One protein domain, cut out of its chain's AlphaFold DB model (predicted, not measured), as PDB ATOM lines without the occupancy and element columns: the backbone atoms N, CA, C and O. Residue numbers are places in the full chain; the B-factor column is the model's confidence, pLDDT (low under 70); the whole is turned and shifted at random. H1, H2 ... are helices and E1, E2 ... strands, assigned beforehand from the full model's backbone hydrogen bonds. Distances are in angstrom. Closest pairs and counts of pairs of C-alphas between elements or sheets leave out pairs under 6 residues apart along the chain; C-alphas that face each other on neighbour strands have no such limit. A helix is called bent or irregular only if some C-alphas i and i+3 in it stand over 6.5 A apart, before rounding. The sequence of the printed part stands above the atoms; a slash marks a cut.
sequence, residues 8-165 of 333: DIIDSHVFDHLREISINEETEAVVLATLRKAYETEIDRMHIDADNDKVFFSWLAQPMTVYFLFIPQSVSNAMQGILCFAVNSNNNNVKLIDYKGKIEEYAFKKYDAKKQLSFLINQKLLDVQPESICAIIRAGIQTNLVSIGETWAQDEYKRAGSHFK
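What this domain is: This is residues 8 to 165 of the 333 residues of an uncharacterized protein of Lactobacillus sp (UniProt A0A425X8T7). A twisted sheet of four strands makes the core, with the long helices H2 and H7 over one face and the shorter H6 across the other. H2 and H7 run on past the sheet to an end where H3 lies; H5 is near H6, and H1 near H2. The printed part has 158 residues, class mixed, with elements in the order H1 H2 H3 H4 E1 E2 E3 H5 H6 E4 H7; the mixed sheet runs E3 E1 E2 E4. It is compact, with a radius of gyration of the C-alphas of 15.9 A, and rounded, spanning 47 by 35 by 29 A.

Where its parts are: The strands are E1, residues 64 to 71, 21.4 A; E2, residues 81 to 88, 23.6 A; E3, residues 93 to 98; and E4, residues 133 to 141, 21.3 A. H2, residues 25 to 46, is 31.6 A long and begins at C-alpha 25 (-47.939, -11.135, -43.319). H7, residues 145 to 163, is 27.7 A long and ends at C-alpha 163 (-13.411, -20.267, -30.062). H6 is residues 113 to 122, 14.2 A. The short helices are H1, residues 8 to 11, H3, 50 to 56, H4, 58 to 61, and H5, 106 to 110. H3 and H7 are irregular: C-alphas 52 and 55 are 7.2 A apart, and 159 and 162 are 8.6 A apart.

How they stand to each other: E1 and E2 form an antiparallel hairpin, with N 67 and O 85 at 2.8 A. E2 is antiparallel to edge strand E4, N 84 and O 138 at 2.8 A, and E1 parallel to edge strand E3, N 95 and O 66 at 2.8 A. E3, H5 H6 and E4 form a split strand-helix-strand unit, two strands running the same way with E1 and E2 between them, its crossover right-handed. H2 is across the strands over E3 and E1, height over the sheet 11.1 A. On the same face H7, at 7.1 A, is only just over E4, with 3 C-alphas falling on it. H2 and H7 touch, C-alphas of Tyr 39 and Gly 149 closest at 4.3 A, a steep tilt of 40 degrees, the same way. H6 is on the opposite face, over E2, at 10.2 A. H3 only just touches H7, with 3 pairs of C-alphas within 8 A, Phe 56 and Ala 160 closest at 6.1 A; H4 only grazes the sheet. Every O i to N i+4 pair is within hydrogen-bond range in H2 and H6, but 13 of 15 in H7, 0 of 3 in H3 and 0 of 1 in H5, where O i to N i+3 gives 1 of 4 and 2 of 2; H1 and H4 are too short.

The domain as a whole: The C-alphas of Asp 49 and Glu 104 are farthest apart, 47.2 A. The printed part has no cut; the link H1 to H2 is long. Mean pLDDT of the printed part is 82.2, with residues 8 to 22 and 74 to 80 among those under 70.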
ATOM      1  N   ASP A   8     -47.889  -2.089 -30.307       53.00
ATOM      2  CA  ASP A   8     -48.418  -2.920 -29.211       53.00
ATOM      3  C   ASP A   8     -47.797  -4.333 -29.209       53.00
ATOM      4  O   ASP A   8     -47.685  -4.976 -28.163       53.00
ATOM      5  N   ILE A   9     -47.335  -4.807 -30.375       52.94
ATOM      6  CA  ILE A   9     -46.554  -6.046 -30.550       52.94
ATOM      7  C   ILE A   9     -45.103  -5.877 -30.054       52.94
ATOM      8  O   ILE A   9     -44.424  -6.847 -29.750       52.94
ATOM      9  N   ILE A  10     -44.572  -4.666 -29.955       51.91
ATOM     10  CA  ILE A  10     -43.207  -4.454 -29.448       51.91
ATOM     11  C   ILE A  10     -43.230  -4.274 -27.924       51.91
ATOM     12  O   ILE A  10     -42.352  -4.794 -27.232       51.91
ATOM     13  N   ASP A  11     -44.262  -3.606 -27.406       50.78
ATOM     14  CA  ASP A  11     -44.321  -3.144 -26.015       50.78
ATOM     15  C   ASP A  11     -45.059  -4.099 -25.055       50.78
ATOM     16  O   ASP A  11     -44.993  -3.925 -23.837       50.78
ATOM     17  N   SER A  12     -45.738  -5.133 -25.562       47.62
ATOM     18  CA  SER A  12     -46.437  -6.117 -24.728       47.62
ATOM     19  C   SER A  12     -45.681  -7.440 -24.609       47.62
ATOM     20  O   SER A  12     -44.864  -7.822 -25.449       47.62
ATOM     21  N   HIS A  13     -46.026  -8.216 -23.583       53.09
ATOM     22  CA  HIS A  13     -45.946  -9.669 -23.650       53.09
ATOM     23  C   HIS A  13     -46.884 -10.162 -24.775       53.09
ATOM     24  O   HIS A  13     -47.904 -10.778 -24.493       53.09
ATOM     25  N   VAL A  14     -46.564  -9.879 -26.049       50.81
ATOM     26  CA  VAL A  14     -47.315 -10.173 -27.309       50.81
ATOM     27  C   VAL A  14     -48.019 -11.510 -27.287       50.81
ATOM     28  O   VAL A  14     -49.084 -11.766 -27.831       50.81
ATOM     29  N   PHE A  15     -47.306 -12.390 -26.647       51.44
ATOM     30  CA  PHE A  15     -47.449 -13.788 -26.584       51.44
ATOM     31  C   PHE A  15     -48.516 -14.186 -25.546       51.44
ATOM     32  O   PHE A  15     -49.332 -15.061 -25.856       51.44
ATOM     33  N   ASP A  16     -48.635 -13.453 -24.433       48.41
ATOM     34  CA  ASP A  16     -49.683 -13.621 -23.419       48.41
ATOM     35  C   ASP A  16     -51.088 -13.299 -23.976       48.41
ATOM     36  O   ASP A  16     -52.085 -13.854 -23.508       48.41
ATOM     37  N   HIS A  17     -51.171 -12.469 -25.027       49.41
ATOM     38  CA  HIS A  17     -52.426 -12.007 -25.643       49.41
ATOM     39  C   HIS A  17     -52.591 -12.381 -27.128       49.41
ATOM     40  O   HIS A  17     -53.524 -11.926 -27.786       49.41
ATOM     41  N   LEU A  18     -51.760 -13.282 -27.663       49.75
ATOM     42  CA  LEU A  18     -51.788 -13.688 -29.080       49.75
ATOM     43  C   LEU A  18     -53.133 -14.224 -29.590       49.75
ATOM     44  O   LEU A  18     -53.358 -14.250 -30.794       49.75
ATOM     45  N   ARG A  19     -54.037 -14.654 -28.699       49.81
ATOM     46  CA  ARG A  19     -55.406 -15.051 -29.083       49.81
ATOM     47  C   ARG A  19     -56.188 -13.914 -29.753       49.81
ATOM     48  O   ARG A  19     -57.213 -14.190 -30.367       49.81
ATOM     49  N   GLU A  20     -55.721 -12.678 -29.612       53.19
ATOM     50  CA  GLU A  20     -56.352 -11.462 -30.126       53.19
ATOM     51  C   GLU A  20     -55.605 -10.862 -31.332       53.19
ATOM     52  O   GLU A  20     -56.091  -9.907 -31.936       53.19
ATOM     53  N   ILE A  21     -54.453 -11.428 -31.720       57.69
ATOM     54  CA  ILE A  21     -53.633 -10.943 -32.837       57.69
ATOM     55  C   ILE A  21     -53.927 -11.782 -34.085       57.69
ATOM     56  O   ILE A  21     -53.758 -13.003 -34.097       57.69
ATOM     57  N   SER A  22     -54.344 -11.119 -35.161       66.31
ATOM     58  CA  SER A  22     -54.528 -11.754 -36.468       66.31
ATOM     59  C   SER A  22     -53.175 -12.154 -37.054       66.31
ATOM     60  O   SER A  22     -52.416 -11.295 -37.487       66.31
ATOM     61  N   ILE A  23     -52.883 -13.456 -37.109       75.75
ATOM     62  CA  ILE A  23     -51.690 -13.974 -37.790       75.75
ATOM     63  C   ILE A  23     -51.813 -13.685 -39.293       75.75
ATOM     64  O   ILE A  23     -52.663 -14.254 -39.980       75.75
ATOM     65  N   ASN A  24     -50.978 -12.775 -39.787       79.19
ATOM     66  CA  ASN A  24     -50.909 -12.344 -41.180       79.19
ATOM     67  C   ASN A  24     -49.481 -11.886 -41.532       79.19
ATOM     68  O   ASN A  24     -48.611 -11.808 -40.661       79.19
ATOM     69  N   GLU A  25     -49.253 -11.553 -42.805       81.06
ATOM     70  CA  GLU A  25     -47.939 -11.135 -43.319       81.06
ATOM     71  C   GLU A  25     -47.377  -9.893 -42.602       81.06
ATOM     72  O   GLU A  25     -46.174  -9.798 -42.370       81.06
ATOM     73  N   GLU A  26     -48.238  -8.953 -42.199       80.75
ATOM     74  CA  GLU A  26     -47.827  -7.748 -41.468       80.75
ATOM     75  C   GLU A  26     -47.279  -8.097 -40.076       80.75
ATOM     76  O   GLU A  26     -46.209  -7.632 -39.681       80.75
ATOM     77  N   THR A  27     -47.969  -8.986 -39.360       80.25
ATOM     78  CA  THR A  27     -47.525  -9.483 -38.052       80.25
ATOM     79  C   THR A  27     -46.210 -10.252 -38.180       80.25
ATOM     80  O   THR A  27     -45.292 -10.048 -37.383       80.25
ATOM     81  N   GLU A  28     -46.076 -11.106 -39.198       87.31
ATOM     82  CA  GLU A  28     -44.836 -11.842 -39.473       87.31
ATOM     83  C   GLU A  28     -43.658 -10.903 -39.759       87.31
ATOM     84  O   GLU A  28     -42.561 -11.127 -39.241       87.31
ATOM     85  N   ALA A  29     -43.884  -9.821 -40.508       86.94
ATOM     86  CA  ALA A  29     -42.863  -8.816 -40.791       86.94
ATOM     87  C   ALA A  29     -42.384  -8.094 -39.517       86.94
ATOM     88  O   ALA A  29     -41.177  -7.925 -39.322       86.94
ATOM     89  N   VAL A  30     -43.303  -7.719 -38.620       84.12
ATOM     90  CA  VAL A  30     -42.966  -7.077 -37.332       84.12
ATOM     91  C   VAL A  30     -42.183  -8.027 -36.424       84.12
ATOM     92  O   VAL A  30     -41.181  -7.624 -35.820       84.12
ATOM     93  N   VAL A  31     -42.597  -9.296 -36.348       86.94
ATOM     94  CA  VAL A  31     -41.895 -10.320 -35.561       86.94
ATOM     95  C   VAL A  31     -40.494 -10.554 -36.113       86.94
ATOM     96  O   VAL A  31     -39.536 -10.564 -35.340       86.94
ATOM     97  N   LEU A  32     -40.354 -10.688 -37.435       91.62
ATOM     98  CA  LEU A  32     -39.060 -10.858 -38.091       91.62
ATOM     99  C   LEU A  32     -38.125  -9.684 -37.787       91.62
ATOM    100  O   LEU A  32     -36.990  -9.908 -37.369       91.62
ATOM    101  N   ALA A  33     -38.598  -8.448 -37.963       90.06
ATOM    102  CA  ALA A  33     -37.797  -7.252 -37.726       90.06
ATOM    103  C   ALA A  33     -37.343  -7.145 -36.260       90.06
ATOM    104  O   ALA A  33     -36.167  -6.904 -35.991       90.06
ATOM    105  N   THR A  34     -38.258  -7.375 -35.314       87.94
ATOM    106  CA  THR A  34     -37.969  -7.308 -33.872       87.94
ATOM    107  C   THR A  34     -36.983  -8.391 -33.447       87.94
ATOM    108  O   THR A  34     -35.990  -8.098 -32.777       87.94
ATOM    109  N   LEU A  35     -37.231  -9.637 -33.858       91.12
ATOM    110  CA  LEU A  35     -36.390 -10.773 -33.499       91.12
ATOM    111  C   LEU A  35     -34.977 -10.613 -34.063       91.12
ATOM    112  O   LEU A  35     -33.999 -10.812 -33.344       91.12
ATOM    113  N   ARG A  36     -34.877 -10.202 -35.331       93.31
ATOM    114  CA  ARG A  36     -33.598  -9.974 -35.997       93.31
ATOM    115  C   ARG A  36     -32.812  -8.847 -35.340       93.31
ATOM    116  O   ARG A  36     -31.638  -9.029 -35.048       93.31
ATOM    117  N   LYS A  37     -33.464  -7.720 -35.040       93.06
ATOM    118  CA  LYS A  37     -32.819  -6.599 -34.347       93.06
ATOM    119  C   LYS A  37     -32.275  -7.018 -32.983       93.06
ATOM    120  O   LYS A  37     -31.161  -6.636 -32.642       93.06
ATOM    121  N   ALA A  38     -33.040  -7.788 -32.208       91.44
ATOM    122  CA  ALA A  38     -32.599  -8.283 -30.905       91.44
ATOM    123  C   ALA A  38     -31.392  -9.225 -31.031       91.44
ATOM    124  O   ALA A  38     -30.414  -9.068 -30.307       91.44
ATOM    125  N   TYR A  39     -31.441 -10.148 -31.993       94.44
ATOM    126  CA  TYR A  39     -30.337 -11.051 -32.299       94.44
ATOM    127  C   TYR A  39     -29.065 -10.282 -32.696       94.44
ATOM    128  O   TYR A  39     -28.025 -10.462 -32.073       94.44
ATOM    129  N   GLU A  40     -29.150  -9.376 -33.677       93.94
ATOM    130  CA  GLU A  40     -28.007  -8.586 -34.162       93.94
ATOM    131  C   GLU A  40     -27.445  -7.660 -33.067       93.94
ATOM    132  O   GLU A  40     -26.235  -7.595 -32.883       93.94
ATOM    133  N   THR A  41     -28.308  -7.031 -32.260       94.19
ATOM    134  CA  THR A  41     -27.869  -6.191 -31.127       94.19
ATOM    135  C   THR A  41     -27.075  -6.996 -30.098       94.19
ATOM    136  O   THR A  41     -26.098  -6.500 -29.538       94.19
ATOM    137  N   GLU A  42     -27.490  -8.231 -29.814       93.88
ATOM    138  CA  GLU A  42     -26.782  -9.087 -28.863       93.88
ATOM    139  C   GLU A  42     -25.445  -9.574 -29.430       93.88
ATOM    140  O   GLU A  42     -24.451  -9.587 -28.707       93.88
ATOM    141  N   ILE A  43     -25.381  -9.887 -30.727       91.75
ATOM    142  CA  ILE A  43     -24.122 -10.169 -31.430       91.75
ATOM    143  C   ILE A  43     -23.154  -8.982 -31.325       91.75
ATOM    144  O   ILE A  43     -21.985  -9.176 -30.982       91.75
ATOM    145  N   ASP A  44     -23.629  -7.757 -31.556       91.75
ATOM    146  CA  ASP A  44     -22.797  -6.550 -31.478       91.75
ATOM    147  C   ASP A  44     -22.195  -6.365 -30.072       91.75
ATOM    148  O   ASP A  44     -21.024  -5.996 -29.931       91.75
ATOM    149  N   ARG A  45     -22.960  -6.689 -29.017       90.81
ATOM    150  CA  ARG A  45     -22.491  -6.671 -27.617       90.81
ATOM    151  C   ARG A  45     -21.409  -7.715 -27.329       90.81
ATOM    152  O   ARG A  45     -20.617  -7.523 -26.408       90.81
ATOM    153  N   MET A  46     -21.359  -8.811 -28.085       89.81
ATOM    154  CA  MET A  46     -20.338  -9.851 -27.917       89.81
ATOM    155  C   MET A  46     -18.974  -9.446 -28.488       89.81
ATOM    156  O   MET A  46     -17.978 -10.105 -28.178       89.81
ATOM    157  N   HIS A  47     -18.912  -8.367 -29.281       85.81
ATOM    158  CA  HIS A  47     -17.687  -7.857 -29.905       85.81
ATOM    159  C   HIS A  47     -16.911  -8.937 -30.683       85.81
ATOM    160  O   HIS A  47     -15.690  -9.049 -30.551       85.81
ATOM    161  N   ILE A  48     -17.635  -9.757 -31.453       85.44
ATOM    162  CA  ILE A  48     -17.046 -10.767 -32.343       85.44
ATOM    163  C   ILE A  48     -16.429 -10.111 -33.586       85.44
ATOM    164  O   ILE A  48     -16.831  -9.015 -33.984       85.44
ATOM    165  N   ASP A  49     -15.490 -10.794 -34.234       84.75
ATOM    166  CA  ASP A  49     -15.019 -10.412 -35.565       84.75
ATOM    167  C   ASP A  49     -16.049 -10.885 -36.600       84.75
ATOM    168  O   ASP A  49     -16.072 -12.050 -36.989       84.75
ATOM    169  N   ALA A  50     -16.937  -9.991 -37.035       79.69
ATOM    170  CA  ALA A  50     -18.050 -10.347 -37.916       79.69
ATOM    171  C   ALA A  50     -17.618 -11.018 -39.238       79.69
ATOM    172  O   ALA A  50     -18.387 -11.803 -39.799       79.69
ATOM    173  N   ASP A  51     -16.407 -10.757 -39.735       79.94
ATOM    174  CA  ASP A  51     -15.931 -11.348 -40.987       79.94
ATOM    175  C   ASP A  51     -15.496 -12.805 -40.798       79.94
ATOM    176  O   ASP A  51     -15.840 -13.668 -41.618       79.94
ATOM    177  N   ASN A  52     -14.789 -13.082 -39.702       81.69
ATOM    178  CA  ASN A  52     -14.212 -14.395 -39.412       81.69
ATOM    179  C   ASN A  52     -15.146 -15.299 -38.591       81.69
ATOM    180  O   ASN A  52     -15.170 -16.516 -38.785       81.69
ATOM    181  N   ASP A  53     -15.957 -14.715 -37.714       86.44
ATOM    182  CA  ASP A  53     -16.712 -15.440 -36.692       86.44
ATOM    183  C   ASP A  53     -18.161 -15.729 -37.090       86.44
ATOM    184  O   ASP A  53     -18.822 -16.554 -36.455       86.44
ATOM    185  N   LYS A  54     -18.673 -15.120 -38.171       88.19
ATOM    186  CA  LYS A  54     -20.065 -15.322 -38.624       88.19
ATOM    187  C   LYS A  54     -20.447 -16.785 -38.840       88.19
ATOM    188  O   LYS A  54     -21.615 -17.123 -38.718       88.19
ATOM    189  N   VAL A  55     -19.484 -17.664 -39.132       87.88
ATOM    190  CA  VAL A  55     -19.716 -19.106 -39.329       87.88
ATOM    191  C   VAL A  55     -20.263 -19.803 -38.075       87.88
ATOM    192  O   VAL A  55     -20.936 -20.825 -38.184       87.88
ATOM    193  N   PHE A  56     -20.018 -19.244 -36.889       88.06
ATOM    194  CA  PHE A  56     -20.509 -19.775 -35.615       88.06
ATOM    195  C   PHE A  56     -21.946 -19.350 -35.288       88.06
ATOM    196  O   PHE A  56     -22.531 -19.862 -34.334       88.06
ATOM    197  N   PHE A  57     -22.511 -18.446 -36.087       91.38
ATOM    198  CA  PHE A  57     -23.797 -17.809 -35.855       91.38
ATOM    199  C   PHE A  57     -24.717 -18.074 -37.029       91.38
ATOM    200  O   PHE A  57     -24.529 -17.534 -38.121       91.38
ATOM    201  N   SER A  58     -25.717 -18.921 -36.823       90.44
ATOM    202  CA  SER A  58     -26.451 -19.513 -37.938       90.44
ATOM    203  C   SER A  58     -27.168 -18.444 -38.774       90.44
ATOM    204  O   SER A  58     -27.087 -18.473 -40.003       90.44
ATOM    205  N   TRP A  59     -27.755 -17.434 -38.125       92.38
ATOM    206  CA  TRP A  59     -28.466 -16.357 -38.815       92.38
ATOM    207  C   TRP A  59     -27.543 -15.298 -39.448       92.38
ATOM    208  O   TRP A  59     -27.935 -14.632 -40.405       92.38
ATOM    209  N   LEU A  60     -26.300 -15.152 -38.965       90.75
ATOM    210  CA  LEU A  60     -25.300 -14.300 -39.634       90.75
ATOM    211  C   LEU A  60     -24.702 -14.997 -40.855       90.75
ATOM    212  O   LEU A  60     -24.401 -14.349 -41.856       90.75
ATOM    213  N   ALA A  61     -24.511 -16.315 -40.766       87.81
ATOM    214  CA  ALA A  61     -23.917 -17.107 -41.830       87.81
ATOM    215  C   ALA A  61     -24.817 -17.167 -43.071       87.81
ATOM    216  O   ALA A  61     -24.307 -17.128 -44.192       87.81
ATOM    217  N   GLN A  62     -26.137 -17.275 -42.882       90.12
ATOM    218  CA  GLN A  62     -27.084 -17.419 -43.987       90.12
ATOM    219  C   GLN A  62     -28.527 -17.045 -43.613       90.12
ATOM    220  O   GLN A  62     -28.892 -17.059 -42.435       90.12
ATOM    221  N   PRO A  63     -29.383 -16.749 -44.612       92.56
ATOM    222  CA  PRO A  63     -30.791 -16.471 -44.367       92.56
ATOM    223  C   PRO A  63     -31.549 -17.667 -43.774       92.56
ATOM    224  O   PRO A  63     -31.289 -18.826 -44.108       92.56
ATOM    225  N   MET A  64     -32.527 -17.374 -42.914       93.12
ATOM    226  CA  MET A  64     -33.298 -18.386 -42.188       93.12
ATOM    227  C   MET A  64     -34.797 -18.116 -42.182       93.12
ATOM    228  O   MET A  64     -35.252 -16.974 -42.167       93.12
ATOM    229  N   THR A  65     -35.576 -19.193 -42.123       95.44
ATOM    230  CA  THR A  65     -37.000 -19.125 -41.805       95.44
ATOM    231  C   THR A  65     -37.186 -19.573 -40.366       95.44
ATOM    232  O   THR A  65     -36.892 -20.719 -40.023       95.44
ATOM    233  N   VAL A  66     -37.681 -18.670 -39.525       94.75
ATOM    234  CA  VAL A  66     -37.942 -18.943 -38.112       94.75
ATOM    235  C   VAL A  66     -39.415 -19.279 -37.931       94.75
ATOM    236  O   VAL A  66     -40.298 -18.489 -38.258       94.75
ATOM    237  N   TYR A  67     -39.692 -20.458 -37.401       94.00
ATOM    238  CA  TYR A  67     -41.043 -20.913 -37.116       94.00
ATOM    239  C   TYR A  67     -41.369 -20.657 -35.654       94.00
ATOM    240  O   TYR A  67     -40.646 -21.120 -34.774       94.00
ATOM    241  N   PHE A  68     -42.493 -19.998 -35.397       90.25
ATOM    242  CA  PHE A  68     -43.113 -19.929 -34.080       90.25
ATOM    243  C   PHE A  68     -44.387 -20.756 -34.100       90.25
ATOM    244  O   PHE A  68     -45.368 -20.411 -34.762       90.25
ATOM    245  N   LEU A  69     -44.362 -21.861 -33.366       90.25
ATOM    246  CA  LEU A  69     -45.497 -22.758 -33.255       90.25
ATOM    247  C   LEU A  69     -46.195 -22.531 -31.921       90.25
ATOM    248  O   LEU A  69     -45.605 -22.747 -30.858       90.25
ATOM    249  N   PHE A  70     -47.464 -22.150 -31.981       85.44
ATOM    250  CA  PHE A  70     -48.321 -22.026 -30.811       85.44
ATOM    251  C   PHE A  70     -48.925 -23.385 -30.498       85.44
ATOM    252  O   PHE A  70     -49.754 -23.912 -31.241       85.44
ATOM    253  N   ILE A  71     -48.460 -23.977 -29.401       86.06
ATOM    254  CA  ILE A  71     -48.724 -25.376 -29.070       86.06
ATOM    255  C   ILE A  71     -49.378 -25.535 -27.690       86.06
ATOM    256  O   ILE A  71     -49.183 -24.692 -26.808       86.06
ATOM    257  N   PRO A  72     -50.142 -26.619 -27.455       80.88
ATOM    258  CA  PRO A  72     -50.685 -26.910 -26.131       80.88
ATOM    259  C   PRO A  72     -49.581 -27.200 -25.101       80.88
ATOM    260  O   PRO A  72     -48.666 -27.977 -25.365       80.88
ATOM    261  N   GLN A  73     -49.714 -26.640 -23.896       72.44
ATOM    262  CA  GLN A  73     -48.816 -26.860 -22.752       72.44
ATOM    263  C   GLN A  73     -49.558 -27.498 -21.569       72.44
ATOM    264  O   GLN A  73     -50.790 -27.516 -21.513       72.44
ATOM    265  N   SER A  74     -48.796 -28.062 -20.628       66.50
ATOM    266  CA  SER A  74     -49.332 -28.706 -19.418       66.50
ATOM    267  C   SER A  74     -49.699 -27.709 -18.308       66.50
ATOM    268  O   SER A  74     -50.547 -28.015 -17.468       66.50
ATOM    269  N   VAL A  75     -49.098 -26.514 -18.313       57.84
ATOM    270  CA  VAL A  75     -49.124 -25.557 -17.199       57.84
ATOM    271  C   VAL A  75     -50.157 -24.446 -17.459       57.84
ATOM    272  O   VAL A  75     -49.843 -23.347 -17.902       57.84
ATOM    273  N   SER A  76     -51.420 -24.760 -17.157       54.62
ATOM    274  CA  SER A  76     -52.613 -23.899 -17.275       54.62
ATOM    275  C   SER A  76     -53.118 -23.597 -18.698       54.62
ATOM    276  O   SER A  76     -52.362 -23.409 -19.644       54.62
ATOM    277  N   ASN A  77     -54.443 -23.474 -18.832       55.62
ATOM    278  CA  ASN A  77     -55.112 -23.048 -20.068       55.62
ATOM    279  C   ASN A  77     -54.945 -21.544 -20.373       55.62
ATOM    280  O   ASN A  77     -55.459 -21.085 -21.397       55.62
ATOM    281  N   ALA A  78     -54.307 -20.775 -19.481       54.31
ATOM    282  CA  ALA A  78     -54.161 -19.327 -19.605       54.31
ATOM    283  C   ALA A  78     -52.893 -18.932 -20.376       54.31
ATOM    284  O   ALA A  78     -52.955 -18.016 -21.186       54.31
ATOM    285  N   MET A  79     -51.786 -19.654 -20.186       58.62
ATOM    286  CA  MET A  79     -50.502 -19.336 -20.815       58.62
ATOM    287  C   MET A  79     -50.295 -20.092 -22.128       58.62
ATOM    288  O   MET A  79     -50.631 -21.273 -22.248       58.62
ATOM    289  N   GLN A  80     -49.748 -19.400 -23.126       69.44
ATOM    290  CA  GLN A  80     -49.560 -19.945 -24.464       69.44
ATOM    291  C   GLN A  80     -48.170 -20.586 -24.587       69.44
ATOM    292  O   GLN A  80     -47.137 -19.975 -24.316       69.44
ATOM    293  N   GLY A  81     -48.149 -21.859 -24.991       79.12
ATOM    294  CA  GLY A  81     -46.915 -22.577 -25.274       79.12
ATOM    295  C   GLY A  81     -46.331 -22.179 -26.616       79.12
ATOM    296  O   GLY A  81     -47.073 -22.085 -27.599       79.12
ATOM    297  N   ILE A  82     -45.011 -22.009 -26.662       85.12
ATOM    298  CA  ILE A  82     -44.267 -21.799 -27.904       85.12
ATOM    299  C   ILE A  82     -43.236 -22.901 -28.089       85.12
ATOM    300  O   ILE A  82     -42.512 -23.256 -27.156       85.12
ATOM    301  N   LEU A  83     -43.143 -23.375 -29.328       89.56
ATOM    302  CA  LEU A  83     -41.968 -24.041 -29.871       89.56
ATOM    303  C   LEU A  83     -41.424 -23.187 -31.021       89.56
ATOM    304  O   LEU A  83     -42.106 -22.990 -32.024       89.56
ATOM    305  N   CYS A  84     -40.213 -22.661 -30.850       91.19
ATOM    306  CA  CYS A  84     -39.527 -21.809 -31.811       91.19
ATOM    307  C   CYS A  84     -38.263 -22.498 -32.325       91.19
ATOM    308  O   CYS A  84     -37.438 -22.967 -31.534       91.19
ATOM    309  N   PHE A  85     -38.114 -22.572 -33.644       93.69
ATOM    310  CA  PHE A  85     -36.963 -23.188 -34.301       93.69
ATOM    311  C   PHE A  85     -36.675 -22.508 -35.640       93.69
ATOM    312  O   PHE A  85     -37.554 -21.875 -36.225       93.69
ATOM    313  N   ALA A  86     -35.448 -22.651 -36.129       94.38
ATOM    314  CA  ALA A  86     -35.016 -22.099 -37.406       94.38
ATOM    315  C   ALA A  86     -34.619 -23.188 -38.397       94.38
ATOM    316  O   ALA A  86     -34.038 -24.218 -38.029       94.38
ATOM    317  N   VAL A  87     -34.907 -22.915 -39.665       94.38
ATOM    318  CA  VAL A  87     -34.479 -23.722 -40.806       94.38
ATOM    319  C   VAL A  87     -33.747 -22.859 -41.818       94.38
ATOM    320  O   VAL A  87     -34.055 -21.673 -41.971       94.38
ATOM    321  N   ASN A  88     -32.825 -23.471 -42.556       89.44
ATOM    322  CA  ASN A  88     -32.161 -22.804 -43.673       89.44
ATOM    323  C   ASN A  88     -33.164 -22.437 -44.765       89.44
ATOM    324  O   ASN A  88     -34.026 -23.243 -45.130       89.44
ATOM    325  N   SER A  89     -33.026 -21.236 -45.321       89.38
ATOM    326  CA  SER A  89     -33.847 -20.781 -46.441       89.38
ATOM    327  C   SER A  89     -33.101 -19.792 -47.327       89.38
ATOM    328  O   SER A  89     -32.038 -19.289 -46.989       89.38
ATOM    329  N   ASN A  90     -33.688 -19.486 -48.483       89.06
ATOM    330  CA  ASN A  90     -33.112 -18.508 -49.408       89.06
ATOM    331  C   ASN A  90     -33.311 -17.059 -48.931       89.06
ATOM    332  O   ASN A  90     -32.532 -16.187 -49.288       89.06
ATOM    333  N   ASN A  91     -34.351 -16.814 -48.129       91.50
ATOM    334  CA  ASN A  91     -34.726 -15.497 -47.619       91.50
ATOM    335  C   ASN A  91     -34.993 -15.561 -46.117       91.50
ATOM    336  O   ASN A  91     -35.387 -16.612 -45.608       91.50
ATOM    337  N   ASN A  92     -34.824 -14.425 -45.440       93.75
ATOM    338  CA  ASN A  92     -35.186 -14.277 -44.037       93.75
ATOM    339  C   ASN A  92     -36.693 -14.134 -43.893       93.75
ATOM    340  O   ASN A  92     -37.252 -13.164 -44.392       93.75
ATOM    341  N   ASN A  93     -37.323 -15.081 -43.205       94.75
ATOM    342  CA  ASN A  93     -38.766 -15.101 -43.003       94.75
ATOM    343  C   ASN A  93     -39.102 -15.537 -41.577       94.75
ATOM    344  O   ASN A  93     -38.324 -16.228 -40.917       94.75
ATOM    345  N   VAL A  94     -40.303 -15.197 -41.131       92.75
ATOM    346  CA  VAL A  94     -40.927 -15.796 -39.952       92.75
ATOM    347  C   VAL A  94     -42.212 -16.473 -40.394       92.75
ATOM    348  O   VAL A  94     -42.885 -15.974 -41.288       92.75
ATOM    349  N   LYS A  95     -42.542 -17.609 -39.778       92.44
ATOM    350  CA  LYS A  95     -43.850 -18.248 -39.916       92.44
ATOM    351  C   LYS A  95     -44.491 -18.433 -38.557       92.44
ATOM    352  O   LYS A  95     -43.920 -19.093 -37.684       92.44
ATOM    353  N   LEU A  96     -45.686 -17.886 -38.397       88.31
ATOM    354  CA  LEU A  96     -46.488 -18.035 -37.189       88.31
ATOM    355  C   LEU A  96     -47.573 -19.085 -37.444       88.31
ATOM    356  O   LEU A  96     -48.395 -18.933 -38.343       88.31
ATOM    357  N   ILE A  97     -47.587 -20.172 -36.672       88.44
ATOM    358  CA  ILE A  97     -48.549 -21.263 -36.883       88.44
ATOM    359  C   ILE A  97     -49.251 -21.604 -35.579       88.44
ATOM    360  O   ILE A  97     -48.615 -21.984 -34.595       88.44
ATOM    361  N   ASP A  98     -50.583 -21.527 -35.597       85.56
ATOM    362  CA  ASP A  98     -51.410 -21.936 -34.469       85.56
ATOM    363  C   ASP A  98     -51.891 -23.390 -34.601       85.56
ATOM    364  O   ASP A  98     -52.677 -23.748 -35.494       85.56
ATOM    365  N   TYR A  99     -51.405 -24.233 -33.685       86.06
ATOM    366  CA  TYR A  99     -51.836 -25.620 -33.501       86.06
ATOM    367  C   TYR A  99     -52.724 -25.810 -32.268       86.06
ATOM    368  O   TYR A  99     -53.109 -26.940 -31.936       86.06
ATOM    369  N   LYS A 100     -53.087 -24.733 -31.574       73.19
ATOM    370  CA  LYS A 100     -54.021 -24.794 -30.459       73.19
ATOM    371  C   LYS A 100     -55.367 -25.334 -30.938       73.19
ATOM    372  O   LYS A 100     -55.890 -24.953 -31.978       73.19
ATOM    373  N   GLY A 101     -55.913 -26.280 -30.179       74.81
ATOM    374  CA  GLY A 101     -57.159 -26.962 -30.538       74.81
ATOM    375  C   GLY A 101     -57.048 -27.935 -31.719       74.81
ATOM    376  O   GLY A 101     -58.008 -28.644 -31.974       74.81
ATOM    377  N   LYS A 102     -55.898 -28.013 -32.407       80.81
ATOM    378  CA  LYS A 102     -55.628 -29.015 -33.456       80.81
ATOM    379  C   LYS A 102     -54.891 -30.245 -32.924       80.81
ATOM    380  O   LYS A 102     -54.880 -31.283 -33.573       80.81
ATOM    381  N   ILE A 103     -54.255 -30.124 -31.757       84.81
ATOM    382  CA  ILE A 103     -53.534 -31.212 -31.090       84.81
ATOM    383  C   ILE A 103     -54.283 -31.575 -29.809       84.81
ATOM    384  O   ILE A 103     -54.248 -30.834 -28.823       84.81
ATOM    385  N   GLU A 104     -54.946 -32.727 -29.829       80.44
ATOM    386  CA  GLU A 104     -55.703 -33.255 -28.685       80.44
ATOM    387  C   GLU A 104     -54.884 -34.241 -27.836       80.44
ATOM    388  O   GLU A 104     -55.192 -34.458 -26.663       80.44
ATOM    389  N   GLU A 105     -53.806 -34.794 -28.402       86.00
ATOM    390  CA  GLU A 105     -52.968 -35.818 -27.779       86.00
ATOM    391  C   GLU A 105     -52.394 -35.342 -26.433       86.00
ATOM    392  O   GLU A 105     -51.561 -34.432 -26.364       86.00
ATOM    393  N   TYR A 106     -52.808 -35.978 -25.335       82.25
ATOM    394  CA  TYR A 106     -52.394 -35.564 -23.992       82.25
ATOM    395  C   TYR A 106     -50.886 -35.749 -23.772       82.25
ATOM    396  O   TYR A 106     -50.251 -34.927 -23.103       82.25
ATOM    397  N   ALA A 107     -50.297 -36.793 -24.365       85.56
ATOM    398  CA  ALA A 107     -48.865 -37.067 -24.268       85.56
ATOM    399  C   ALA A 107     -48.007 -35.935 -24.857       85.56
ATOM    400  O   ALA A 107     -46.944 -35.631 -24.313       85.56
ATOM    401  N   PHE A 108     -48.502 -35.244 -25.892       87.75
ATOM    402  CA  PHE A 108     -47.798 -34.134 -26.539       87.75
ATOM    403  C   PHE A 108     -47.420 -33.017 -25.554       87.75
ATOM    404  O   PHE A 108     -46.325 -32.456 -25.618       87.75
ATOM    405  N   LYS A 109     -48.291 -32.741 -24.574       83.62
ATOM    406  CA  LYS A 109     -48.075 -31.705 -23.545       83.62
ATOM    407  C   LYS A 109     -46.915 -32.017 -22.593       83.62
ATOM    408  O   LYS A 109     -46.506 -31.141 -21.834       83.62
ATOM    409  N   LYS A 110     -46.431 -33.263 -22.588       84.06
ATOM    410  CA  LYS A 110     -45.323 -33.749 -21.749       84.06
ATOM    411  C   LYS A 110     -44.033 -33.981 -22.538       84.06
ATOM    412  O   LYS A 110     -43.016 -34.320 -21.941       84.06
ATOM    413  N   TYR A 111     -44.075 -33.861 -23.862       88.38
ATOM    414  CA  TYR A 111     -42.901 -34.039 -24.704       88.38
ATOM    415  C   TYR A 111     -41.938 -32.859 -24.562       88.38
ATOM    416  O   TYR A 111     -42.356 -31.711 -24.436       88.38
ATOM    417  N   ASP A 112     -40.640 -33.158 -24.607       88.56
ATOM    418  CA  ASP A 112     -39.616 -32.142 -24.826       88.56
ATOM    419  C   ASP A 112     -39.713 -31.568 -26.251       88.56
ATOM    420  O   ASP A 112     -40.375 -32.129 -27.128       88.56
ATOM    421  N   ALA A 113     -39.022 -30.454 -26.493       88.81
ATOM    422  CA  ALA A 113     -39.068 -29.727 -27.761       88.81
ATOM    423  C   ALA A 113     -38.773 -30.605 -28.989       88.81
ATOM    424  O   ALA A 113     -39.435 -30.480 -30.019       88.81
ATOM    425  N   LYS A 114     -37.796 -31.517 -28.880       90.38
ATOM    426  CA  LYS A 114     -37.404 -32.400 -29.986       90.38
ATOM    427  C   LYS A 114     -38.524 -33.382 -30.297       90.38
ATOM    428  O   LYS A 114     -38.916 -33.514 -31.450       90.38
ATOM    429  N   LYS A 115     -39.087 -34.021 -29.268       91.25
ATOM    430  CA  LYS A 115     -40.217 -34.947 -29.420       91.25
ATOM    431  C   LYS A 115     -41.477 -34.252 -29.928       91.25
ATOM    432  O   LYS A 115     -42.192 -34.836 -30.737       91.25
ATOM    433  N   GLN A 116     -41.736 -33.015 -29.500       91.12
ATOM    434  CA  GLN A 116     -42.835 -32.202 -30.029       91.12
ATOM    435  C   GLN A 116     -42.653 -31.936 -31.526       91.12
ATOM    436  O   GLN A 116     -43.573 -32.175 -32.303       91.12
ATOM    437  N   LEU A 117     -41.457 -31.521 -31.947       92.38
ATOM    438  CA  LEU A 117     -41.154 -31.260 -33.353       92.38
ATOM    439  C   LEU A 117     -41.262 -32.529 -34.209       92.38
ATOM    440  O   LEU A 117     -41.946 -32.529 -35.230       92.38
ATOM    441  N   SER A 118     -40.671 -33.637 -33.748       91.81
ATOM    442  CA  SER A 118     -40.784 -34.938 -34.416       91.81
ATOM    443  C   SER A 118     -42.235 -35.402 -34.533       91.81
ATOM    444  O   SER A 118     -42.619 -35.933 -35.570       91.81
ATOM    445  N   PHE A 119     -43.062 -35.186 -33.505       92.75
ATOM    446  CA  PHE A 119     -44.489 -35.502 -33.567       92.75
ATOM    447  C   PHE A 119     -45.194 -34.709 -34.674       92.75
ATOM    448  O   PHE A 119     -45.902 -35.304 -35.484       92.75
ATOM    449  N   LEU A 120     -44.979 -33.392 -34.744       92.75
ATOM    450  CA  LEU A 120     -45.631 -32.527 -35.734       92.75
ATOM    451  C   LEU A 120     -45.256 -32.893 -37.173       92.75
ATOM    452  O   LEU A 120     -46.127 -32.916 -38.044       92.75
ATOM    453  N   ILE A 121     -43.984 -33.221 -37.407       92.19
ATOM    454  CA  ILE A 121     -43.485 -33.654 -38.718       92.19
ATOM    455  C   ILE A 121     -44.074 -35.024 -39.082       92.19
ATOM    456  O   ILE A 121     -44.651 -35.189 -40.156       92.19
ATOM    457  N   ASN A 122     -44.015 -36.000 -38.170       91.94
ATOM    458  CA  ASN A 122     -44.496 -37.362 -38.432       91.94
ATOM    459  C   ASN A 122     -46.010 -37.427 -38.674       91.94
ATOM    460  O   ASN A 122     -46.471 -38.231 -39.483       91.94
ATOM    461  N   GLN A 123     -46.783 -36.568 -38.005       90.50
ATOM    462  CA  GLN A 123     -48.229 -36.444 -38.215       90.50
ATOM    463  C   GLN A 123     -48.588 -35.591 -39.440       90.50
ATOM    464  O   GLN A 123     -49.769 -35.350 -39.686       90.50
ATOM    465  N   LYS A 124     -47.597 -35.122 -40.215       89.94
ATOM    466  CA  LYS A 124     -47.777 -34.232 -41.377       89.94
ATOM    467  C   LYS A 124     -48.527 -32.937 -41.045       89.94
ATOM    468  O   LYS A 124     -49.163 -32.342 -41.910       89.94
ATOM    469  N   LEU A 125     -48.454 -32.497 -39.788       90.06
ATOM    470  CA  LEU A 125     -48.996 -31.210 -39.354       90.06
ATOM    471  C   LEU A 125     -48.046 -30.068 -39.712       90.06
ATOM    472  O   LEU A 125     -48.495 -28.937 -39.891       90.06
ATOM    473  N   LEU A 126     -46.750 -30.367 -39.814       92.19
ATOM    474  CA  LEU A 126     -45.686 -29.441 -40.174       92.19
ATOM    475  C   LEU A 126     -44.884 -30.012 -41.349       92.19
ATOM    476  O   LEU A 126     -44.287 -31.081 -41.227       92.19
ATOM    477  N   ASP A 127     -44.853 -29.284 -42.463       90.88
ATOM    478  CA  ASP A 127     -44.088 -29.659 -43.656       90.88
ATOM    479  C   ASP A 127     -42.683 -29.040 -43.612       90.88
ATOM    480  O   ASP A 127     -42.421 -27.967 -44.157       90.88
ATOM    481  N   VAL A 128     -41.793 -29.692 -42.863       90.06
ATOM    482  CA  VAL A 128     -40.380 -29.324 -42.727       90.06
ATOM    483  C   VAL A 128     -39.542 -30.598 -42.756       90.06
ATOM    484  O   VAL A 128     -39.829 -31.551 -42.033       90.06
ATOM    485  N   GLN A 129     -38.484 -30.603 -43.568       87.69
ATOM    486  CA  GLN A 129     -37.504 -31.692 -43.588       87.69
ATOM    487  C   GLN A 129     -36.637 -31.629 -42.317       87.69
ATOM    488  O   GLN A 129     -36.057 -30.575 -42.058       87.69
ATOM    489  N   PRO A 130     -36.521 -32.704 -41.517       84.81
ATOM    490  CA  PRO A 130     -35.748 -32.687 -40.273       84.81
ATOM    491  C   PRO A 130     -34.302 -32.198 -40.431       84.81
ATOM    492  O   PRO A 130     -33.777 -31.527 -39.545       84.81
ATOM    493  N   GLU A 131     -33.671 -32.495 -41.566       84.44
ATOM    494  CA  GLU A 131     -32.275 -32.167 -41.864       84.44
ATOM    495  C   GLU A 131     -32.053 -30.671 -42.122       84.44
ATOM    496  O   GLU A 131     -30.920 -30.200 -42.043       84.44
ATOM    497  N   SER A 132     -33.108 -29.908 -42.423       86.56
ATOM    498  CA  SER A 132     -33.001 -28.458 -42.632       86.56
ATOM    499  C   SER A 132     -33.064 -27.656 -41.331       86.56
ATOM    500  O   SER A 132     -32.800 -26.449 -41.340       86.56
ATOM    501  N   ILE A 133     -33.393 -28.309 -40.211       89.00
ATOM    502  CA  ILE A 133     -33.557 -27.683 -38.898       89.00
ATOM    503  C   ILE A 133     -32.184 -27.421 -38.289       89.00
ATOM    504  O   ILE A 133     -31.464 -28.338 -37.901       89.00
ATOM    505  N   CYS A 134     -31.839 -26.143 -38.174       84.69
ATOM    506  CA  CYS A 134     -30.514 -25.716 -37.727       84.69
ATOM    507  C   CYS A 134     -30.450 -25.500 -36.220       84.69
ATOM    508  O   CYS A 134     -29.444 -25.797 -35.576       84.69
ATOM    509  N   ALA A 135     -31.538 -24.998 -35.639       85.94
ATOM    510  CA  ALA A 135     -31.602 -24.721 -34.216       85.94
ATOM    511  C   ALA A 135     -33.031 -24.845 -33.698       85.94
ATOM    512  O   ALA A 135     -33.970 -24.331 -34.301       85.94
ATOM    513  N   ILE A 136     -33.178 -25.470 -32.530       88.12
ATOM    514  CA  ILE A 136     -34.336 -25.245 -31.666       88.12
ATOM    515  C   ILE A 136     -33.965 -24.054 -30.793       88.12
ATOM    516  O   ILE A 136     -33.055 -24.156 -29.975       88.12
ATOM    517  N   ILE A 137     -34.643 -22.934 -31.011       84.62
ATOM    518  CA  ILE A 137     -34.322 -21.647 -30.392       84.62
ATOM    519  C   ILE A 137     -34.945 -21.568 -29.002       84.62
ATOM    520  O   ILE A 137     -34.313 -21.141 -28.040       84.62
ATOM    521  N   ARG A 138     -36.211 -21.981 -28.879       81.94
ATOM    522  CA  ARG A 138     -36.946 -21.891 -27.616       81.94
ATOM    523  C   ARG A 138     -38.060 -22.920 -27.547       81.94
ATOM    524  O   ARG A 138     -38.738 -23.179 -28.536       81.94
ATOM    525  N   ALA A 139     -38.304 -23.447 -26.353       76.38
ATOM    526  CA  ALA A 139     -39.508 -24.204 -26.047       76.38
ATOM    527  C   ALA A 139     -39.973 -23.899 -24.622       76.38
ATOM    528  O   ALA A 139     -39.144 -23.793 -23.718       76.38
ATOM    529  N   GLY A 140     -41.283 -23.773 -24.415       75.81
ATOM    530  CA  GLY A 140     -41.864 -23.582 -23.084       75.81
ATOM    531  C   GLY A 140     -42.922 -22.487 -23.026       75.81
ATOM    532  O   GLY A 140     -43.668 -22.279 -23.985       75.81
ATOM    533  N   ILE A 141     -42.995 -21.834 -21.865       68.12
ATOM    534  CA  ILE A 141     -43.907 -20.722 -21.585       68.12
ATOM    535  C   ILE A 141     -43.246 -19.417 -22.029       68.12
ATOM    536  O   ILE A 141     -42.023 -19.264 -21.963       68.12
ATOM    537  N   GLN A 142     -44.069 -18.514 -22.541       60.66
ATOM    538  CA  GLN A 142     -43.641 -17.309 -23.219       60.66
ATOM    539  C   GLN A 142     -42.816 -16.341 -22.377       60.66
ATOM    540  O   GLN A 142     -43.059 -16.092 -21.200       60.66
ATOM    541  N   THR A 143     -41.857 -15.755 -23.080       59.78
ATOM    542  CA  THR A 143     -41.072 -14.576 -22.727       59.78
ATOM    543  C   THR A 143     -41.202 -13.585 -23.888       59.78
ATOM    544  O   THR A 143     -41.677 -13.953 -24.964       59.78
ATOM    545  N   ASN A 144     -40.811 -12.326 -23.698       74.50
ATOM    546  CA  ASN A 144     -40.850 -11.316 -24.762       74.50
ATOM    547  C   ASN A 144     -40.009 -11.728 -26.001       74.50
ATOM    548  O   ASN A 144     -39.067 -12.517 -25.901       74.50
ATOM    549  N   LEU A 145     -40.359 -11.203 -27.185       79.62
ATOM    550  CA  LEU A 145     -39.678 -11.512 -28.458       79.62
ATOM    551  C   LEU A 145     -38.186 -11.162 -28.436       79.62
ATOM    552  O   LEU A 145     -37.370 -11.897 -28.988       79.62
ATOM    553  N   VAL A 146     -37.841 -10.062 -27.765       84.56
ATOM    554  CA  VAL A 146     -36.459  -9.587 -27.623       84.56
ATOM    555  C   VAL A 146     -35.589 -10.647 -26.947       84.56
ATOM    556  O   VAL A 146     -34.568 -11.037 -27.503       84.56
ATOM    557  N   SER A 147     -36.047 -11.211 -25.824       83.94
ATOM    558  CA  SER A 147     -35.309 -12.249 -25.100       83.94
ATOM    559  C   SER A 147     -35.090 -13.505 -25.942       83.94
ATOM    560  O   SER A 147     -34.069 -14.168 -25.778       83.94
ATOM    561  N   ILE A 148     -36.006 -13.841 -26.857       87.81
ATOM    562  CA  ILE A 148     -35.831 -14.993 -27.754       87.81
ATOM    563  C   ILE A 148     -34.653 -14.751 -28.707       87.81
ATOM    564  O   ILE A 148     -33.820 -15.643 -28.864       87.81
ATOM    565  N   GLY A 149     -34.558 -13.555 -29.296       90.56
ATOM    566  CA  GLY A 149     -33.445 -13.181 -30.176       90.56
ATOM    567  C   GLY A 149     -32.107 -13.136 -29.436       90.56
ATOM    568  O   GLY A 149     -31.141 -13.750 -29.888       90.56
ATOM    569  N   GLU A 150     -32.075 -12.493 -28.264       91.06
ATOM    570  CA  GLU A 150     -30.876 -12.409 -27.417       91.06
ATOM    571  C   GLU A 150     -30.408 -13.805 -26.963       91.06
ATOM    572  O   GLU A 150     -29.238 -14.157 -27.107       91.06
ATOM    573  N   THR A 151     -31.328 -14.645 -26.473       89.69
ATOM    574  CA  THR A 151     -30.995 -16.002 -26.002       89.69
ATOM    575  C   THR A 151     -30.443 -16.862 -27.135       89.69
ATOM    576  O   THR A 151     -29.500 -17.620 -26.916       89.69
ATOM    577  N   TRP A 152     -30.986 -16.736 -28.349       92.69
ATOM    578  CA  TRP A 152     -30.480 -17.483 -29.499       92.69
ATOM    579  C   TRP A 152     -29.011 -17.144 -29.779       92.69
ATOM    580  O   TRP A 152     -28.177 -18.053 -29.826       92.69
ATOM    581  N   ALA A 153     -28.678 -15.855 -29.885       93.06
ATOM    582  CA  ALA A 153     -27.302 -15.412 -30.091       93.06
ATOM    583  C   ALA A 153     -26.377 -15.921 -28.968       93.06
ATOM    584  O   ALA A 153     -25.310 -16.480 -29.233       93.06
ATOM    585  N   GLN A 154     -26.810 -15.813 -27.706       91.88
ATOM    586  CA  GLN A 154     -26.056 -16.299 -26.543       91.88
ATOM    587  C   GLN A 154     -25.814 -17.811 -26.576       91.88
ATOM    588  O   GLN A 154     -24.728 -18.271 -26.217       91.88
ATOM    589  N   ASP A 155     -26.797 -18.601 -26.997       89.94
ATOM    590  CA  ASP A 155     -26.670 -20.054 -27.080       89.94
ATOM    591  C   ASP A 155     -25.758 -20.489 -28.235       89.94
ATOM    592  O   ASP A 155     -25.085 -21.518 -28.141       89.94
ATOM    593  N   GLU A 156     -25.688 -19.725 -29.324       91.31
ATOM    594  CA  GLU A 156     -24.698 -19.931 -30.390       91.31
ATOM    595  C   GLU A 156     -23.285 -19.581 -29.933       91.31
ATOM    596  O   GLU A 156     -22.384 -20.414 -30.062       91.31
ATOM    597  N   TYR A 157     -23.114 -18.438 -29.268       89.81
ATOM    598  CA  TYR A 157     -21.839 -18.045 -28.669       89.81
ATOM    599  C   TYR A 157     -21.322 -19.101 -27.679       89.81
ATOM    600  O   TYR A 157     -20.174 -19.543 -27.754       89.81
ATOM    601  N   LYS A 158     -22.188 -19.587 -26.777       87.88
ATOM    602  CA  LYS A 158     -21.842 -20.654 -25.822       87.88
ATOM    603  C   LYS A 158     -21.480 -21.966 -26.521       87.88
ATOM    604  O   LYS A 158     -20.564 -22.648 -26.066       87.88
ATOM    605  N   ARG A 159     -22.175 -22.326 -27.608       85.19
ATOM    606  CA  ARG A 159     -21.889 -23.540 -28.397       85.19
ATOM    607  C   ARG A 159     -20.556 -23.460 -29.133       85.19
ATOM    608  O   ARG A 159     -19.852 -24.466 -29.184       85.19
ATOM    609  N   ALA A 160     -20.191 -22.285 -29.641       83.12
ATOM    610  CA  ALA A 160     -18.875 -22.036 -30.231       83.12
ATOM    611  C   ALA A 160     -17.733 -22.154 -29.202       83.12
ATOM    612  O   ALA A 160     -16.579 -22.397 -29.561       83.12
ATOM    613  N   GLY A 161     -18.067 -22.081 -27.909       75.88
ATOM    614  CA  GLY A 161     -17.267 -22.634 -26.824       75.88
ATOM    615  C   GLY A 161     -15.847 -22.080 -26.799       75.88
ATOM    616  O   GLY A 161     -15.642 -20.900 -26.530       75.88
ATOM    617  N   SER A 162     -14.858 -22.948 -27.044       64.19
ATOM    618  CA  SER A 162     -13.431 -22.600 -26.993       64.19
ATOM    619  C   SER A 162     -13.013 -21.503 -27.966       64.19
ATOM    620  O   SER A 162     -12.030 -20.833 -27.678       64.19
ATOM    621  N   HIS A 163     -13.738 -21.299 -29.071       77.62
ATOM    622  CA  HIS A 163     -13.411 -20.267 -30.062       77.62
ATOM    623  C   HIS A 163     -13.490 -18.852 -29.472       77.62
ATOM    624  O   HIS A 163     -12.610 -18.033 -29.710       77.62
ATOM    625  N   PHE A 164     -14.488 -18.598 -28.617       76.56
ATOM    626  CA  PHE A 164     -14.670 -17.302 -27.954       76.56
ATOM    627  C   PHE A 164     -14.212 -17.272 -26.493       76.56
ATOM    628  O   PHE A 164     -14.372 -16.254 -25.814       76.56
ATOM    629  N   LYS A 165     -13.626 -18.362 -25.980       67.44
ATOM    630  CA  LYS A 165     -12.990 -18.341 -24.660       67.44
ATOM    631  C   LYS A 165     -11.765 -17.436 -24.722       67.44
ATOM    632  O   LYS A 165     -10.673 -17.869 -25.076       67.44
TER     633      LYS A 165